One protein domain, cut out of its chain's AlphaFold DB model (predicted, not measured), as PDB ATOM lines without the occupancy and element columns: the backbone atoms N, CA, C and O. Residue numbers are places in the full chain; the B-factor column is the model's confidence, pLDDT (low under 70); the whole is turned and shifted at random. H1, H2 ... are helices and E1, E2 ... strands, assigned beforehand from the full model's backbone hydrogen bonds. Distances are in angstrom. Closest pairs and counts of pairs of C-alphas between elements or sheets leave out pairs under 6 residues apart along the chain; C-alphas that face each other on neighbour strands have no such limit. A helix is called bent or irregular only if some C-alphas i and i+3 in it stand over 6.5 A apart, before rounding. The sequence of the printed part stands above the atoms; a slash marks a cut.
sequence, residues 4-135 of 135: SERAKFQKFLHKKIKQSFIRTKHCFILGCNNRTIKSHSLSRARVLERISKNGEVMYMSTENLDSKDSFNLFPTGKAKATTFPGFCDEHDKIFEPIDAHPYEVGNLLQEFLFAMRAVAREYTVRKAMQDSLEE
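This is residues 4 to 135 of the 135 residues of an uncharacterized protein of Candidatus Woesebacteria bacterium RIFCSPLOWO2_01_FULL_39_10b (UniProt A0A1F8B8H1). Two long helices, H1 and H4, meet near their last residues as a wide V, and the small two-strand hairpin E1 E2 with the short helix H2 beside it lies over the open side of that V. H3 folds against the first part of H4 as a helical hairpin, and two unnamed stretches, paired at residues 39 to 40 and 83 to 84, cross the middle. The 132 printed residues hold four named helices and two named strands in the order H1 H2 E1 E2 H3 H4; the sheet, order E1 - E2, is antiparallel, and the class is mostly helix. The whole is compact, with a radius of gyration of the C-alphas of 16.1 A, and spans 48 by 38 by 24 A.

Start with H1, residues 4 to 23, and look at its residues 17 to 21, which alone touch H4, residues 108 to 131; the closest C-alphas, of Ser 20 and Ala 128, are 5.1 A apart. These helices run opposite ways at a steep tilt of 68 degrees, only just short of about perpendicular. Next comes H2, residues 44 to 51, apart from H1 and H4. Its closest C-alpha to E1, residues 56 to 60, is that of Ile 51, 6.6 A from that of Val 57. E1 forms a hairpin with E2, residues 73 to 77, at 139 degrees between directions; find N 57 and O 76 at 2.9 A and N 59 and O 74 at 3.0 A, within hydrogen-bond range. Further on, H3, residues 89 to 100, only just touches H2, with 3 pairs of C-alphas within 8 A, the closest being those of Arg 46 and Asp 99 at 6.1 A. H3 and H4 touch, closest at the C-alphas of Ile 98 and Gln 110, 5.6 A apart, and run opposite ways at a steep tilt of 43 degrees. Every O i to N i+4 pair is within hydrogen-bond range in H4, against 14 of 16 in H1, 1 of 4 in H2 and 2 of 8 in H3; O i to N i+3 pairs within range number 2 of 5 in H2 and 6 of 9 in H3.

Find C-alpha 4 at (236.088, 119.148, 129.230); from there H1 runs 29.5 A to C-alpha 23. H2 measures 10.0 A and is neither bent nor irregular, but only just: C-alphas 45 and 48 are 6.5 A apart. E1 and E2 each measure 12.5 A; E1 begins at C-alpha 56, (211.230, 110.642, 117.312). H3, 16.2 A long, is irregular, with C-alphas 94 and 97 at 7.6 A. H4 runs 33.9 A to C-alpha 131 at (222.378, 103.848, 144.851).

Look for the two C-alphas farthest apart at Ser 4 and Gly 106, 48.4 A. The printed part has no cut. The links H1 to H2, E1 to E2 and E2 to H3 are long. The mean pLDDT of the printed part is 87.8, and residues 23 to 24, 62 to 71 and 135 are under 70.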
ATOM      1  N   SER A   4     235.744 120.545 129.537       74.38
ATOM      2  CA  SER A   4     236.088 119.148 129.230       74.38
ATOM      3  C   SER A   4     235.955 118.231 130.452       74.38
ATOM      4  O   SER A   4     235.426 117.122 130.356       74.38
ATOM      5  N   GLU A   5     236.364 118.703 131.628       78.56
ATOM      6  CA  GLU A   5     236.232 117.965 132.889       78.56
ATOM      7  C   GLU A   5     234.764 117.789 133.297       78.56
ATOM      8  O   GLU A   5     234.371 116.690 133.696       78.56
ATOM      9  N   ARG A   6     233.924 118.822 133.114       74.44
ATOM     10  CA  ARG A   6     232.475 118.746 133.387       74.44
ATOM     11  C   ARG A   6     231.792 117.684 132.531       74.44
ATOM     12  O   ARG A   6     231.038 116.869 133.060       74.44
ATOM     13  N   ALA A   7     232.098 117.658 131.233       76.81
ATOM     14  CA  ALA A   7     231.546 116.672 130.309       76.81
ATOM     15  C   ALA A   7     231.983 115.238 130.662       76.81
ATOM     16  O   ALA A   7     231.174 114.310 130.621       76.81
ATOM     17  N   LYS A   8     233.251 115.043 131.060       81.12
ATOM     18  CA  LYS A   8     233.751 113.739 131.533       81.12
ATOM     19  C   LYS A   8     233.026 113.281 132.800       81.12
ATOM     20  O   LYS A   8     232.586 112.134 132.860       81.12
ATOM     21  N   PHE A   9     232.860 114.174 133.774       81.50
ATOM     22  CA  PHE A   9     232.160 113.875 135.023       81.50
ATOM     23  C   PHE A   9     230.673 113.558 134.801       81.50
ATOM     24  O   PHE A   9     230.174 112.568 135.328       81.50
ATOM     25  N   GLN A  10     229.971 114.317 133.954       78.50
ATOM     26  CA  GLN A  10     228.577 114.019 133.600       78.50
ATOM     27  C   GLN A  10     228.423 112.667 132.898       78.50
ATOM     28  O   GLN A  10     227.533 111.896 133.257       78.50
ATOM     29  N   LYS A  11     229.306 112.336 131.945       80.81
ATOM     30  CA  LYS A  11     229.311 111.010 131.298       80.81
ATOM     31  C   LYS A  11     229.534 109.888 132.314       80.81
ATOM     32  O   LYS A  11     228.877 108.850 132.228       80.81
ATOM     33  N   PHE A  12     230.429 110.099 133.279       84.88
ATOM     34  CA  PHE A  12     230.658 109.168 134.382       84.88
ATOM     35  C   PHE A  12     229.404 108.990 135.255       84.88
ATOM     36  O   PHE A  12     228.965 107.855 135.443       84.88
ATOM     37  N   LEU A  13     228.780 110.087 135.704       81.75
ATOM     38  CA  LEU A  13     227.541 110.052 136.493       81.75
ATOM     39  C   LEU A  13     226.404 109.345 135.749       81.75
ATOM     40  O   LEU A  13     225.762 108.458 136.304       81.75
ATOM     41  N   HIS A  14     226.183 109.681 134.475       82.00
ATOM     42  CA  HIS A  14     225.153 109.041 133.650       82.00
ATOM     43  C   HIS A  14     225.355 107.529 133.563       82.00
ATOM     44  O   HIS A  14     224.406 106.754 133.703       82.00
ATOM     45  N   LYS A  15     226.605 107.094 133.363       85.38
ATOM     46  CA  LYS A  15     226.960 105.674 133.331       85.38
ATOM     47  C   LYS A  15     226.651 104.995 134.668       85.38
ATOM     48  O   LYS A  15     226.044 103.927 134.650       85.38
ATOM     49  N   LYS A  16     227.029 105.614 135.788       87.31
ATOM     50  CA  LYS A  16     226.792 105.099 137.142       87.31
ATOM     51  C   LYS A  16     225.298 104.983 137.466       87.31
ATOM     52  O   LYS A  16     224.838 103.893 137.780       87.31
ATOM     53  N   ILE A  17     224.507 106.034 137.240       85.50
ATOM     54  CA  ILE A  17     223.042 106.009 137.432       85.50
ATOM     55  C   ILE A  17     222.390 104.913 136.574       85.50
ATOM     56  O   ILE A  17     221.531 104.163 137.038       85.50
ATOM     57  N   LYS A  18     222.821 104.774 135.313       83.94
ATOM     58  CA  LYS A  18     222.306 103.735 134.411       83.94
ATOM     59  C   LYS A  18     222.620 102.320 134.900       83.94
ATOM     60  O   LYS A  18     221.810 101.419 134.694       83.94
ATOM     61  N   GLN A  19     223.776 102.121 135.527       86.44
ATOM     62  CA  GLN A  19     224.133 100.856 136.169       86.44
ATOM     63  C   GLN A  19     223.278 100.610 137.416       86.44
ATOM     64  O   GLN A  19     222.773  99.500 137.580       86.44
ATOM     65  N   SER A  20     223.004 101.639 138.219       84.88
ATOM     66  CA  SER A  20     222.115 101.528 139.381       84.88
ATOM     67  C   SER A  20     220.698 101.111 139.005       84.88
ATOM     68  O   SER A  20     220.139 100.242 139.661       84.88
ATOM     69  N   PHE A  21     220.149 101.574 137.874       83.44
ATOM     70  CA  PHE A  21     218.852 101.080 137.381       83.44
ATOM     71  C   PHE A  21     218.807  99.562 137.129       83.44
ATOM     72  O   PHE A  21     217.732  98.966 137.166       83.44
ATOM     73  N   ILE A  22     219.945  98.906 136.873       74.88
ATOM     74  CA  ILE A  22     220.009  97.438 136.748       74.88
ATOM     75  C   ILE A  22     219.867  96.768 138.123       74.88
ATOM     76  O   ILE A  22     219.387  95.635 138.200       74.88
ATOM     77  N   ARG A  23     220.270  97.456 139.196       69.12
ATOM     78  CA  ARG A  23     220.164  97.005 140.589       69.12
ATOM     79  C   ARG A  23     218.779  97.316 141.167       69.12
ATOM     80  O   ARG A  23     218.201  96.469 141.842       69.12
ATOM     81  N   THR A  24     218.190  98.459 140.819       67.69
ATOM     82  CA  THR A  24     216.843  98.882 141.236       67.69
ATOM     83  C   THR A  24     215.749  98.185 140.399       67.69
ATOM     84  O   THR A  24     215.060  98.803 139.592       67.69
ATOM     85  N   LYS A  25     215.595  96.861 140.548       72.31
ATOM     86  CA  LYS A  25     214.607  96.043 139.801       72.31
ATOM     87  C   LYS A  25     213.232  95.916 140.464       72.31
ATOM     88  O   LYS A  25     212.390  95.186 139.942       72.31
ATOM     89  N   HIS A  26     213.018  96.561 141.603       84.12
ATOM     90  CA  HIS A  26     211.787  96.417 142.374       84.12
ATOM     91  C   HIS A  26     210.720  97.393 141.895       84.12
ATOM     92  O   HIS A  26     211.006  98.564 141.644       84.12
ATOM     93  N   CYS A  27     209.492  96.894 141.772       93.62
ATOM     94  CA  CYS A  27     208.343  97.712 141.424       93.62
ATOM     95  C   CYS A  27     208.102  98.798 142.484       93.62
ATOM     96  O   CYS A  27     208.282  98.573 143.678       93.62
ATOM     97  N   PHE A  28     207.672  99.976 142.034       94.31
ATOM     98  CA  PHE A  28     207.331 101.114 142.885       94.31
ATOM     99  C   PHE A  28     206.173 100.823 143.855       94.31
ATOM    100  O   PHE A  28     206.088 101.444 144.912       94.31
ATOM    101  N   ILE A  29     205.285  99.882 143.518       95.06
ATOM    102  CA  ILE A  29     204.155  99.507 144.374       95.06
ATOM    103  C   ILE A  29     204.659  98.758 145.611       95.06
ATOM    104  O   ILE A  29     205.327  97.728 145.501       95.06
ATOM    105  N   LEU A  30     204.305  99.272 146.790       92.19
ATOM    106  CA  LEU A  30     204.675  98.683 148.076       92.19
ATOM    107  C   LEU A  30     204.215  97.224 148.166       92.19
ATOM    108  O   LEU A  30     203.086  96.891 147.817       92.19
ATOM    109  N   GLY A  31     205.105  96.351 148.637       92.88
ATOM    110  CA  GLY A  31     204.846  94.912 148.748       92.88
ATOM    111  C   GLY A  31     204.997  94.126 147.440       92.88
ATOM    112  O   GLY A  31     204.958  92.897 147.470       92.88
ATOM    113  N   CYS A  32     205.227  94.783 146.298       94.06
ATOM    114  CA  CYS A  32     205.472  94.092 145.039       94.06
ATOM    115  C   CYS A  32     206.954  93.725 144.869       94.06
ATOM    116  O   CYS A  32     207.824  94.592 144.795       94.06
ATOM    117  N   ASN A  33     207.231  92.430 144.708       90.56
ATOM    118  CA  ASN A  33     208.581  91.911 144.462       90.56
ATOM    119  C   ASN A  33     208.847  91.569 142.986       90.56
ATOM    120  O   ASN A  33     209.907  91.037 142.653       90.56
ATOM    121  N   ASN A  34     207.899  91.873 142.094       93.75
ATOM    122  CA  ASN A  34     208.032  91.585 140.671       93.75
ATOM    123  C   ASN A  34     209.071  92.498 140.016       93.75
ATOM    124  O   ASN A  34     209.226  93.671 140.370       93.75
ATOM    125  N   ARG A  35     209.761  91.948 139.013       92.31
ATOM    126  CA  ARG A  35     210.775  92.673 138.251       92.31
ATOM    127  C   ARG A  35     210.139  93.781 137.414       92.31
ATOM    128  O   ARG A  35     209.131  93.562 136.742       92.31
ATOM    129  N   THR A  36     210.778  94.944 137.412       94.12
ATOM    130  CA  THR A  36     210.349  96.084 136.606       94.12
ATOM    131  C   THR A  36     210.603  95.887 135.112       94.12
ATOM    132  O   THR A  36     211.580  95.256 134.688       94.12
ATOM    133  N   ILE A  37     209.704  96.447 134.308       93.25
ATOM    134  CA  ILE A  37     209.823  96.588 132.858       93.25
ATOM    135  C   ILE A  37     210.281  98.011 132.508       93.25
ATOM    136  O   ILE A  37     210.493  98.848 133.381       93.25
ATOM    137  N   LYS A  38     210.451  98.302 131.216       91.12
ATOM    138  CA  LYS A  38     210.674  99.675 130.740       91.12
ATOM    139  C   LYS A  38     209.328 100.384 130.575       91.12
ATOM    140  O   LYS A  38     208.819 100.457 129.462       91.12
ATOM    141  N   SER A  39     208.785 100.880 131.679       92.94
ATOM    142  CA  SER A  39     207.567 101.695 131.693       92.94
ATOM    143  C   SER A  39     207.825 103.087 131.126       92.94
ATOM    144  O   SER A  39     208.936 103.608 131.242       92.94
ATOM    145  N   HIS A  40     206.800 103.721 130.561       94.56
ATOM    146  CA  HIS A  40     206.860 105.109 130.094       94.56
ATOM    147  C   HIS A  40     206.185 106.048 131.094       94.56
ATOM    148  O   HIS A  40     205.064 105.797 131.525       94.56
ATOM    149  N   SER A  41     206.819 107.178 131.427       94.75
ATOM    150  CA  SER A  41     206.162 108.202 132.257       94.75
ATOM    151  C   SER A  41     205.126 109.013 131.474       94.75
ATOM    152  O   SER A  41     204.242 109.617 132.070       94.75
ATOM    153  N   LEU A  42     205.222 109.010 130.141       93.38
ATOM    154  CA  LEU A  42     204.205 109.513 129.218       93.38
ATOM    155  C   LEU A  42     203.926 108.449 128.166       93.38
ATOM    156  O   LEU A  42     204.856 108.009 127.493       93.38
ATOM    157  N   SER A  43     202.658 108.080 128.005       92.75
ATOM    158  CA  SER A  43     202.214 107.011 127.112       92.75
ATOM    159  C   SER A  43     202.858 107.063 125.725       92.75
ATOM    160  O   SER A  43     202.721 108.059 125.003       92.75
ATOM    161  N   ARG A  44     203.493 105.961 125.306       91.06
ATOM    162  CA  ARG A  44     204.072 105.838 123.961       91.06
ATOM    163  C   ARG A  44     203.005 105.937 122.874       91.06
ATOM    164  O   ARG A  44     203.160 106.724 121.949       91.06
ATOM    165  N   ALA A  45     201.947 105.135 122.994       88.81
ATOM    166  CA  ALA A  45     200.916 104.994 121.967       88.81
ATOM    167  C   ALA A  45     199.981 106.209 121.890       88.81
ATOM    168  O   ALA A  45     199.417 106.486 120.836       88.81
ATOM    169  N   ARG A  46     199.830 106.946 122.997       89.00
ATOM    170  CA  ARG A  46     198.914 108.084 123.073       89.00
ATOM    171  C   ARG A  46     199.611 109.430 122.958       89.00
ATOM    172  O   ARG A  46     199.252 110.227 122.099       89.00
ATOM    173  N   VAL A  47     200.556 109.709 123.854       92.75
ATOM    174  CA  VAL A  47     201.157 111.041 123.989       92.75
ATOM    175  C   VAL A  47     202.334 111.177 123.035       92.75
ATOM    176  O   VAL A  47     202.340 112.074 122.197       92.75
ATOM    177  N   LEU A  48     203.306 110.262 123.121       94.44
ATOM    178  CA  LEU A  48     204.535 110.367 122.335       94.44
ATOM    179  C   LEU A  48     204.283 110.179 120.839       94.44
ATOM    180  O   LEU A  48     204.899 110.879 120.047       94.44
ATOM    181  N   GLU A  49     203.362 109.291 120.451       93.75
ATOM    182  CA  GLU A  49     202.959 109.111 119.052       93.75
ATOM    183  C   GLU A  49     202.524 110.436 118.413       93.75
ATOM    184  O   GLU A  49     203.039 110.812 117.363       93.75
ATOM    185  N   ARG A  50     201.639 111.177 119.095       93.38
ATOM    186  CA  ARG A  50     201.033 112.421 118.596       93.38
ATOM    187  C   ARG A  50     202.030 113.557 118.419       93.38
ATOM    188  O   ARG A  50     201.847 114.383 117.534       93.38
ATOM    189  N   ILE A  51     203.048 113.616 119.273       94.81
ATOM    190  CA  ILE A  51     204.071 114.671 119.225       94.81
ATOM    191  C   ILE A  51     205.325 114.235 118.461       94.81
ATOM    192  O   ILE A  51     206.271 115.014 118.346       94.81
ATOM    193  N   SER A  52     205.369 112.990 117.971       96.31
ATOM    194  CA  SER A  52     206.541 112.470 117.272       96.31
ATOM    195  C   SER A  52     206.592 112.904 115.811       96.31
ATOM    196  O   SER A  52     205.581 112.959 115.116       96.31
ATOM    197  N   LYS A  53     207.808 113.150 115.320       96.44
ATOM    198  CA  LYS A  53     208.118 113.326 113.900       96.44
ATOM    199  C   LYS A  53     209.073 112.212 113.493       96.44
ATOM    200  O   LYS A  53     210.103 112.029 114.129       96.44
ATOM    201  N   ASN A  54     208.711 111.430 112.475       95.12
ATOM    202  CA  ASN A  54     209.478 110.254 112.033       95.12
ATOM    203  C   ASN A  54     209.781 109.245 113.165       95.12
ATOM    204  O   ASN A  54     210.823 108.598 113.177       95.12
ATOM    205  N   GLY A  55     208.866 109.108 114.136       94.25
ATOM    206  CA  GLY A  55     209.032 108.204 115.280       94.25
ATOM    207  C   GLY A  55     209.932 108.733 116.404       94.25
ATOM    208  O   GLY A  55     210.174 108.009 117.375       94.25
ATOM    209  N   GLU A  56     210.381 109.984 116.319       96.12
ATOM    210  CA  GLU A  56     211.230 110.642 117.312       96.12
ATOM    211  C   GLU A  56     210.516 111.818 117.974       96.12
ATOM    212  O   GLU A  56     209.689 112.492 117.365       96.12
ATOM    213  N   VAL A  57     210.854 112.074 119.236       95.25
ATOM    214  CA  VAL A  57     210.422 113.250 119.996       95.25
ATOM    215  C   VAL A  57     211.646 114.031 120.459       95.25
ATOM    216  O   VAL A  57     212.716 113.453 120.663       95.25
ATOM    217  N   MET A  58     211.492 115.337 120.664       92.81
ATOM    218  CA  MET A  58     212.529 116.143 121.305       92.81
ATOM    219  C   MET A  58     212.528 115.842 122.805       92.81
ATOM    220  O   MET A  58     211.546 116.109 123.495       92.81
ATOM    221  N   TYR A  59     213.613 115.257 123.307       89.00
ATOM    222  CA  TYR A  59     213.722 114.817 124.696       89.00
ATOM    223  C   TYR A  59     214.977 115.386 125.350       89.00
ATOM    224  O   TYR A  59     216.056 115.410 124.755       89.00
ATOM    225  N   MET A  60     214.834 115.825 126.598       82.69
ATOM    226  CA  MET A  60     215.951 116.300 127.399       82.69
ATOM    227  C   MET A  60     216.782 115.099 127.850       82.69
ATOM    228  O   MET A  60     216.344 114.298 128.676       82.69
ATOM    229  N   SER A  61     217.975 114.960 127.276       71.19
ATOM    230  CA  SER A  61     218.882 113.852 127.562       71.19
ATOM    231  C   SER A  61     220.202 114.368 128.108       71.19
ATOM    232  O   SER A  61     220.775 115.328 127.600       71.19
ATOM    233  N   THR A  62     220.722 113.671 129.110       65.06
ATOM    234  CA  THR A  62     222.066 113.878 129.656       65.06
ATOM    235  C   THR A  62     223.151 113.185 128.823       65.06
ATOM    236  O   THR A  62     224.333 113.330 129.120       65.06
ATOM    237  N   GLU A  63     222.777 112.426 127.783       60.31
ATOM    238  CA  GLU A  63     223.708 111.600 126.994       60.31
ATOM    239  C   GLU A  63     224.626 112.416 126.070       60.31
ATOM    240  O   GLU A  63     225.743 111.979 125.797       60.31
ATOM    241  N   ASN A  64     224.192 113.603 125.634       57.16
ATOM    242  CA  ASN A  64     224.858 114.401 124.594       57.16
ATOM    243  C   ASN A  64     225.144 115.846 125.043       57.16
ATOM    244  O   ASN A  64     225.060 116.785 124.258       57.16
ATOM    245  N   LEU A  65     225.460 116.052 126.321       55.81
ATOM    246  CA  LEU A  65     225.832 117.374 126.824       55.81
ATOM    247  C   LEU A  65     227.236 117.747 126.331       55.81
ATOM    248  O   LEU A  65     228.244 117.454 126.981       55.81
ATOM    249  N   ASP A  66     227.306 118.405 125.176       55.00
ATOM    250  CA  ASP A  66     228.438 119.271 124.888       55.00
ATOM    251  C   ASP A  66     228.416 120.405 125.909       55.00
ATOM    252  O   ASP A  66     227.447 121.143 126.053       55.00
ATOM    253  N   SER A  67     229.513 120.476 126.654       53.16
ATOM    254  CA  SER A  67     229.759 121.247 127.880       53.16
ATOM    255  C   SER A  67     229.277 122.708 127.958       53.16
ATOM    256  O   SER A  67     229.348 123.285 129.042       53.16
ATOM    257  N   LYS A  68     228.822 123.319 126.857       55.62
ATOM    258  CA  LYS A  68     228.369 124.714 126.813       55.62
ATOM    259  C   LYS A  68     226.929 124.916 127.286       55.62
ATOM    260  O   LYS A  68     226.700 125.908 127.964       55.62
ATOM    261  N   ASP A  69     226.024 123.972 127.026       55.50
ATOM    262  CA  ASP A  69     224.607 124.107 127.384       55.50
ATOM    263  C   ASP A  69     224.143 122.903 128.205       55.50
ATOM    264  O   ASP A  69     224.179 121.756 127.761       55.50
ATOM    265  N   SER A  70     223.723 123.162 129.444       57.81
ATOM    266  CA  SER A  70     223.364 122.134 130.428       57.81
ATOM    267  C   SER A  70     222.034 121.423 130.141       57.81
ATOM    268  O   SER A  70     221.731 120.440 130.816       57.81
ATOM    269  N   PHE A  71     221.262 121.875 129.145       63.69
ATOM    270  CA  PHE A  71     219.929 121.358 128.825       63.69
ATOM    271  C   PHE A  71     219.642 121.388 127.319       63.69
ATOM    272  O   PHE A  71     218.878 122.214 126.830       63.69
ATOM    273  N   ASN A  72     220.237 120.457 126.581       73.81
ATOM    274  CA  ASN A  72     219.926 120.275 125.166       73.81
ATOM    275  C   ASN A  72     218.783 119.266 124.973       73.81
ATOM    276  O   ASN A  72     218.703 118.236 125.652       73.81
ATOM    277  N   LEU A  73     217.892 119.571 124.028       84.00
ATOM    278  CA  LEU A  73     216.881 118.639 123.544       84.00
ATOM    279  C   LEU A  73     217.456 117.854 122.367       84.00
ATOM    280  O   LEU A  73     217.945 118.441 121.405       84.00
ATOM    281  N   PHE A  74     217.347 116.532 122.423       86.31
ATOM    282  CA  PHE A  74     217.828 115.646 121.369       86.31
ATOM    283  C   PHE A  74     216.667 114.873 120.753       86.31
ATOM    284  O   PHE A  74     215.793 114.409 121.500       86.31
ATOM    285  N   PRO A  75     216.675 114.660 119.425       91.38
ATOM    286  CA  PRO A  75     215.818 113.664 118.804       91.38
ATOM    287  C   PRO A  75     216.033 112.320 119.499       91.38
ATOM    288  O   PRO A  75     217.155 111.830 119.633       91.38
ATOM    289  N   THR A  76     214.958 111.764 120.043       92.44
ATOM    290  CA  THR A  76     214.975 110.492 120.760       92.44
ATOM    291  C   THR A  76     213.786 109.672 120.302       92.44
ATOM    292  O   THR A  76     212.646 110.131 120.375       92.44
ATOM    293  N   GLY A  77     214.031 108.435 119.870       94.19
ATOM    294  CA  GLY A  77     212.958 107.523 119.482       94.19
ATOM    295  C   GLY A  77     211.895 107.406 120.580       94.19
ATOM    296  O   GLY A  77     212.221 107.189 121.751       94.19
ATOM    297  N   LYS A  78     210.615 107.498 120.204       93.81
ATOM    298  CA  LYS A  78     209.465 107.464 121.132       93.81
ATOM    299  C   LYS A  78     209.427 106.223 122.029       93.81
ATOM    300  O   LYS A  78     208.871 106.252 123.116       93.81
ATOM    301  N   ALA A  79     210.042 105.119 121.598       92.25
ATOM    302  CA  ALA A  79     210.167 103.908 122.404       92.25
ATOM    303  C   ALA A  79     211.167 104.045 123.570       92.25
ATOM    304  O   ALA A  79     211.049 103.309 124.543       92.25
ATOM    305  N   LYS A  80     212.134 104.967 123.481       91.75
ATOM    306  CA  LYS A  80     213.161 105.228 124.503       91.75
ATOM    307  C   LYS A  80     212.828 106.448 125.361       91.75
ATOM    308  O   LYS A  80     213.123 106.440 126.557       91.75
ATOM    309  N   ALA A  81     212.254 107.489 124.760       92.19
ATOM    310  CA  ALA A  81     211.869 108.699 125.476       92.19
ATOM    311  C   ALA A  81     210.958 108.358 126.664       92.19
ATOM    312  O   ALA A  81     210.163 107.429 126.572       92.19
ATOM    313  N   THR A  82     211.124 109.084 127.773       93.06
ATOM    314  CA  THR A  82     210.331 108.948 129.013       93.06
ATOM    315  C   THR A  82     210.341 107.567 129.687       93.06
ATOM    316  O   THR A  82     209.592 107.355 130.641       93.06
ATOM    317  N   THR A  83     211.198 106.635 129.251       93.19
ATOM    318  CA  THR A  83     211.275 105.300 129.862       93.19
ATOM    319  C   THR A  83     211.989 105.305 131.211       93.19
ATOM    320  O   THR A  83     213.003 105.980 131.392       93.19
ATOM    321  N   PHE A  84     211.483 104.513 132.156       92.88
ATOM    322  CA  PHE A  84     212.092 104.284 133.466       92.88
ATOM    323  C   PHE A  84     211.672 102.913 134.034       92.88
ATOM    324  O   PHE A  84     210.593 102.416 133.706       92.88
ATOM    325  N   PRO A  85     212.500 102.271 134.879       92.94
ATOM    326  CA  PRO A  85     212.212 100.943 135.418       92.94
ATOM    327  C   PRO A  85     211.354 101.007 136.692       92.94
ATOM    328  O   PRO A  85     211.800 100.578 137.752       92.94
ATOM    329  N   GLY A  86     210.152 101.586 136.609       92.88
ATOM    330  CA  GLY A  86     209.309 101.856 137.783       92.88
ATOM    331  C   GLY A  86     208.267 100.789 138.122       92.88
ATOM    332  O   GLY A  86     207.980 100.565 139.295       92.88
ATOM    333  N   PHE A  87     207.695 100.108 137.126       96.00
ATOM    334  CA  PHE A  87     206.587  99.168 137.335       96.00
ATOM    335  C   PHE A  87     206.891  97.791 136.755       96.00
ATOM    336  O   PHE A  87     207.666  97.669 135.809       96.00
ATOM    337  N   CYS A  88     206.312  96.743 137.342       96.06
ATOM    338  CA  CYS A  88     206.206  95.445 136.676       96.06
ATOM    339  C   CYS A  88     205.085  95.485 135.625       96.06
ATOM    340  O   CYS A  88     204.279  96.413 135.619       96.06
ATOM    341  N   ASP A  89     205.006  94.464 134.770       95.56
ATOM    342  CA  ASP A  89     203.974  94.372 133.722       95.56
ATOM    343  C   ASP A  89     202.541  94.511 134.266       95.56
ATOM    344  O   ASP A  89     201.698  95.165 133.665       95.56
ATOM    345  N   GLU A  90     202.272  93.928 135.433       97.06
ATOM    346  CA  GLU A  90     200.958  93.976 136.072       97.06
ATOM    347  C   GLU A  90     200.599  95.385 136.557       97.06
ATOM    348  O   GLU A  90     199.530  95.898 136.239       97.06
ATOM    349  N   HIS A  91     201.504  96.042 137.281       97.00
ATOM    350  CA  HIS A  91     201.236  97.360 137.854       97.00
ATOM    351  C   HIS A  91     201.345  98.503 136.841       97.00
ATOM    352  O   HIS A  91     200.797  99.575 137.085       97.00
ATOM    353  N   ASP A  92     201.988  98.291 135.691       96.38
ATOM    354  CA  ASP A  92     201.951  99.257 134.588       96.38
ATOM    355  C   ASP A  92     200.524  99.398 134.013       96.38
ATOM    356  O   ASP A  92     200.127 100.482 133.589       96.38
ATOM    357  N   LYS A  93     199.702  98.340 134.104       96.62
ATOM    358  CA  LYS A  93     198.305  98.333 133.625       96.62
ATOM    359  C   LYS A  93     197.363  99.205 134.456       96.62
ATOM    360  O   LYS A  93     196.309  99.573 133.950       96.62
ATOM    361  N   ILE A  94     197.742  99.598 135.678       97.06
ATOM    362  CA  ILE A  94     196.966 100.545 136.511       97.06
ATOM    363  C   ILE A  94     196.703 101.858 135.756       97.06
ATOM    364  O   ILE A  94     195.705 102.535 135.988       97.06
ATOM    365  N   PHE A  95     197.592 102.213 134.833       97.06
ATOM    366  CA  PHE A  95     197.528 103.451 134.073       97.06
ATOM    367  C   PHE A  95     196.771 103.340 132.743       97.06
ATOM    368  O   PHE A  95     196.740 104.311 131.986       97.06
ATOM    369  N   GLU A  96     196.132 102.204 132.456       96.31
ATOM    370  CA  GLU A  96     195.264 102.051 131.284       96.31
ATOM    371  C   GLU A  96     194.271 103.223 131.116       96.31
ATOM    372  O   GLU A  96     194.207 103.759 130.005       96.31
ATOM    373  N   PRO A  97     193.631 103.762 132.181       96.44
ATOM    374  CA  PRO A  97     192.698 104.877 132.030       96.44
ATOM    375  C   PRO A  97     193.317 106.138 131.413       96.44
ATOM    376  O   PRO A  97     192.631 106.851 130.684       96.44
ATOM    377  N   ILE A  98     194.607 106.407 131.653       95.94
ATOM    378  CA  ILE A  98     195.323 107.565 131.080       95.94
ATOM    379  C   ILE A  98     196.045 107.241 129.763       95.94
ATOM    380  O   ILE A  98     196.419 108.148 129.014       95.94
ATOM    381  N   ASP A  99     196.231 105.957 129.454       95.38
ATOM    382  CA  ASP A  99     196.889 105.500 128.230       95.38
ATOM    383  C   ASP A  99     195.882 105.255 127.094       95.38
ATOM    384  O   ASP A  99     196.176 105.563 125.935       95.38
ATOM    385  N   ALA A 100     194.667 104.807 127.411       93.75
ATOM    386  CA  ALA A 100     193.625 104.465 126.445       93.75
ATOM    387  C   ALA A 100     192.574 105.572 126.226       93.75
ATOM    388  O   ALA A 100     192.063 105.696 125.107       93.75
ATOM    389  N   HIS A 101     192.390 106.510 127.167       93.25
ATOM    390  CA  HIS A 101     191.330 107.536 127.091       93.25
ATOM    391  C   HIS A 101     191.839 108.989 127.080       93.25
ATOM    392  O   HIS A 101     192.930 109.266 127.588       93.25
ATOM    393  N   PRO A 102     191.160 109.930 126.376       92.69
ATOM    394  CA  PRO A 102     191.623 111.315 126.287       92.69
ATOM    395  C   PRO A 102     191.678 111.947 127.667       92.69
ATOM    396  O   PRO A 102     190.925 111.547 128.548       92.69
ATOM    397  N   TYR A 103     192.578 112.913 127.838       93.25
ATOM    398  CA  TYR A 103     192.595 113.673 129.075       93.25
ATOM    399  C   TYR A 103     191.307 114.491 129.191       93.25
ATOM    400  O   TYR A 103     190.970 115.242 128.272       93.25
ATOM    401  N   GLU A 104     190.627 114.351 130.319       97.06
ATOM    402  CA  GLU A 104     189.400 115.062 130.656       97.06
ATOM    403  C   GLU A 104     189.653 115.936 131.886       97.06
ATOM    404  O   GLU A 104     190.003 115.445 132.958       97.06
ATOM    405  N   VAL A 105     189.485 117.249 131.732       96.75
ATOM    406  CA  VAL A 105     189.676 118.205 132.833       96.75
ATOM    407  C   VAL A 105     188.661 117.916 133.941       96.75
ATOM    408  O   VAL A 105     187.462 117.862 133.670       96.75
ATOM    409  N   GLY A 106     189.132 117.760 135.181       97.38
ATOM    410  CA  GLY A 106     188.289 117.424 136.330       97.38
ATOM    411  C   GLY A 106     188.056 115.921 136.515       97.38
ATOM    412  O   GLY A 106     187.358 115.523 137.449       97.38
ATOM    413  N   ASN A 107     188.643 115.068 135.668       98.25
ATOM    414  CA  ASN A 107     188.652 113.627 135.889       98.25
ATOM    415  C   ASN A 107     189.709 113.269 136.946       98.25
ATOM    416  O   ASN A 107     190.873 113.003 136.637       98.25
ATOM    417  N   LEU A 108     189.278 113.233 138.210       98.38
ATOM    418  CA  LEU A 108     190.150 113.007 139.369       98.38
ATOM    419  C   LEU A 108     190.966 111.709 139.283       98.38
ATOM    420  O   LEU A 108     192.096 111.667 139.769       98.38
ATOM    421  N   LEU A 109     190.427 110.654 138.661       98.25
ATOM    422  CA  LEU A 109     191.160 109.400 138.478       98.25
ATOM    423  C   LEU A 109     192.338 109.597 137.521       98.25
ATOM    424  O   LEU A 109     193.457 109.198 137.840       98.25
ATOM    425  N   GLN A 110     192.111 110.224 136.364       97.69
ATOM    426  CA  GLN A 110     193.186 110.486 135.407       97.69
ATOM    427  C   GLN A 110     194.254 111.405 136.004       97.69
ATOM    428  O   GLN A 110     195.445 111.113 135.903       97.69
ATOM    429  N   GLU A 111     193.835 112.486 136.661       97.94
ATOM    430  CA  GLU A 111     194.726 113.443 137.322       97.94
ATOM    431  C   GLU A 111     195.590 112.759 138.393       97.94
ATOM    432  O   GLU A 111     196.816 112.917 138.402       97.94
ATOM    433  N   PHE A 112     194.977 111.918 139.234       98.38
ATOM    434  CA  PHE A 112     195.689 111.107 140.220       98.38
ATOM    435  C   PHE A 112     196.694 110.154 139.565       98.38
ATOM    436  O   PHE A 112     197.846 110.086 139.993       98.38
ATOM    437  N   LEU A 113     196.295 109.439 138.511       97.94
ATOM    438  CA  LEU A 113     197.162 108.489 137.815       97.94
ATOM    439  C   LEU A 113     198.358 109.185 137.148       97.94
ATOM    440  O   LEU A 113     199.483 108.687 137.239       97.94
ATOM    441  N   PHE A 114     198.165 110.359 136.540       97.31
ATOM    442  CA  PHE A 114     199.276 111.159 136.017       97.31
ATOM    443  C   PHE A 114     200.239 111.590 137.130       97.31
ATOM    444  O   PHE A 114     201.456 111.428 136.981       97.31
ATOM    445  N   ALA A 115     199.716 112.080 138.257       97.88
ATOM    446  CA  ALA A 115     200.528 112.483 139.401       97.88
ATOM    447  C   ALA A 115     201.305 111.297 140.000       97.88
ATOM    448  O   ALA A 115     202.520 111.381 140.190       97.88
ATOM    449  N   MET A 116     200.640 110.161 140.222       97.44
ATOM    450  CA  MET A 116     201.255 108.930 140.722       97.44
ATOM    451  C   MET A 116     202.386 108.458 139.800       97.44
ATOM    452  O   MET A 116     203.474 108.128 140.277       97.44
ATOM    453  N   ARG A 117     202.169 108.461 138.477       97.25
ATOM    454  CA  ARG A 117     203.189 108.061 137.496       97.25
ATOM    455  C   ARG A 117     204.400 108.998 137.519       97.25
ATOM    456  O   ARG A 117     205.536 108.530 137.425       97.25
ATOM    457  N   ALA A 118     204.175 110.305 137.678       96.69
ATOM    458  CA  ALA A 118     205.244 111.294 137.804       96.69
ATOM    459  C   ALA A 118     206.067 111.097 139.089       96.69
ATOM    460  O   ALA A 118     207.299 111.096 139.032       96.69
ATOM    461  N   VAL A 119     205.406 110.851 140.227       96.94
ATOM    462  CA  VAL A 119     206.074 110.550 141.504       96.94
ATOM    463  C   VAL A 119     206.887 109.263 141.404       96.94
ATOM    464  O   VAL A 119     208.051 109.248 141.803       96.94
ATOM    465  N   ALA A 120     206.324 108.202 140.822       95.81
ATOM    466  CA  ALA A 120     207.026 106.935 140.642       95.81
ATOM    467  C   ALA A 120     208.300 107.100 139.803       95.81
ATOM    468  O   ALA A 120     209.357 106.573 140.163       95.81
ATOM    469  N   ARG A 121     208.228 107.875 138.711       94.69
ATOM    470  CA  ARG A 121     209.397 108.221 137.892       94.69
ATOM    471  C   ARG A 121     210.455 108.938 138.722       94.69
ATOM    472  O   ARG A 121     211.612 108.525 138.707       94.69
ATOM    473  N   GLU A 122     210.073 109.995 139.431       94.31
ATOM    474  CA  GLU A 122     211.016 110.801 140.209       94.31
ATOM    475  C   GLU A 122     211.666 109.995 141.338       94.31
ATOM    476  O   GLU A 122     212.887 110.022 141.487       94.31
ATOM    477  N   TYR A 123     210.879 109.206 142.074       93.38
ATOM    478  CA  TYR A 123     211.389 108.297 143.097       93.38
ATOM    479  C   TYR A 123     212.407 107.312 142.513       93.38
ATOM    480  O   TYR A 123     213.508 107.176 143.043       93.38
ATOM    481  N   THR A 124     212.069 106.663 141.393       91.81
ATOM    482  CA  THR A 124     212.940 105.665 140.752       91.81
ATOM    483  C   THR A 124     214.265 106.290 140.311       91.81
ATOM    484  O   THR A 124     215.327 105.716 140.545       91.81
ATOM    485  N   VAL A 125     214.224 107.485 139.708       89.50
ATOM    486  CA  VAL A 125     215.429 108.211 139.271       89.50
ATOM    487  C   VAL A 125     216.287 108.631 140.465       89.50
ATOM    488  O   VAL A 125     217.495 108.395 140.447       89.50
ATOM    489  N   ARG A 126     215.690 109.203 141.520       90.62
ATOM    490  CA  ARG A 126     216.427 109.628 142.723       90.62
ATOM    491  C   ARG A 126     217.040 108.459 143.476       90.62
ATOM    492  O   ARG A 126     218.184 108.559 143.906       90.62
ATOM    493  N   LYS A 127     216.314 107.348 143.594       89.12
ATOM    494  CA  LYS A 127     216.835 106.127 144.208       89.12
ATOM    495  C   LYS A 127     218.040 105.598 143.437       89.12
ATOM    496  O   LYS A 127     219.077 105.364 144.035       89.12
ATOM    497  N   ALA A 128     217.957 105.526 142.108       88.75
ATOM    498  CA  ALA A 128     219.097 105.122 141.288       88.75
ATOM    499  C   ALA A 128     220.292 106.086 141.408       88.75
ATOM    500  O   ALA A 128     221.438 105.644 141.384       88.75
ATOM    501  N   MET A 129     220.044 107.393 141.554       88.25
ATOM    502  CA  MET A 129     221.095 108.373 141.841       88.25
ATOM    503  C   MET A 129     221.762 108.117 143.193       88.25
ATOM    504  O   MET A 129     222.988 108.091 143.248       88.25
ATOM    505  N   GLN A 130     220.987 107.881 144.250       88.50
ATOM    506  CA  GLN A 130     221.524 107.549 145.569       88.50
ATOM    507  C   GLN A 130     222.325 106.238 145.536       88.50
ATOM    508  O   GLN A 130     223.500 106.238 145.890       88.50
ATOM    509  N   ASP A 131     221.741 105.165 144.992       87.50
ATOM    510  CA  ASP A 131     222.378 103.848 144.851       87.50
ATOM    511  C   ASP A 131     223.699 103.923 144.052       87.50
ATOM    512  O   ASP A 131     224.566 103.061 144.192       87.50
ATOM    513  N   SER A 132     223.846 104.929 143.177       85.81
ATOM    514  CA  SER A 132     225.052 105.152 142.365       85.81
ATOM    515  C   SER A 132     226.219 105.799 143.116       85.81
ATOM    516  O   SER A 132     227.346 105.751 142.620       85.81
ATOM    517  N   LEU A 133     225.947 106.415 144.273       83.62
ATOM    518  CA  LEU A 133     226.934 107.062 145.144       83.62
ATOM    519  C   LEU A 133     227.429 106.140 146.264       83.62
ATOM    520  O   LEU A 133     228.487 106.391 146.828       83.62
ATOM    521  N   GLU A 134     226.667 105.097 146.590       77.56
ATOM    522  CA  GLU A 134     226.977 104.121 147.645       77.56
ATOM    523  C   GLU A 134     227.903 102.975 147.153       77.56
ATOM    524  O   GLU A 134     228.048 101.962 147.833       77.56
ATOM    525  N   GLU A 135     228.533 103.131 145.976       58.81
ATOM    526  CA  GLU A 135     229.548 102.230 145.384       58.81
ATOM    527  C   GLU A 135     230.938 102.874 145.322       58.81
ATOM    528  O   GLU A 135     231.917 102.188 145.688       58.81
TER     529      GLU A 135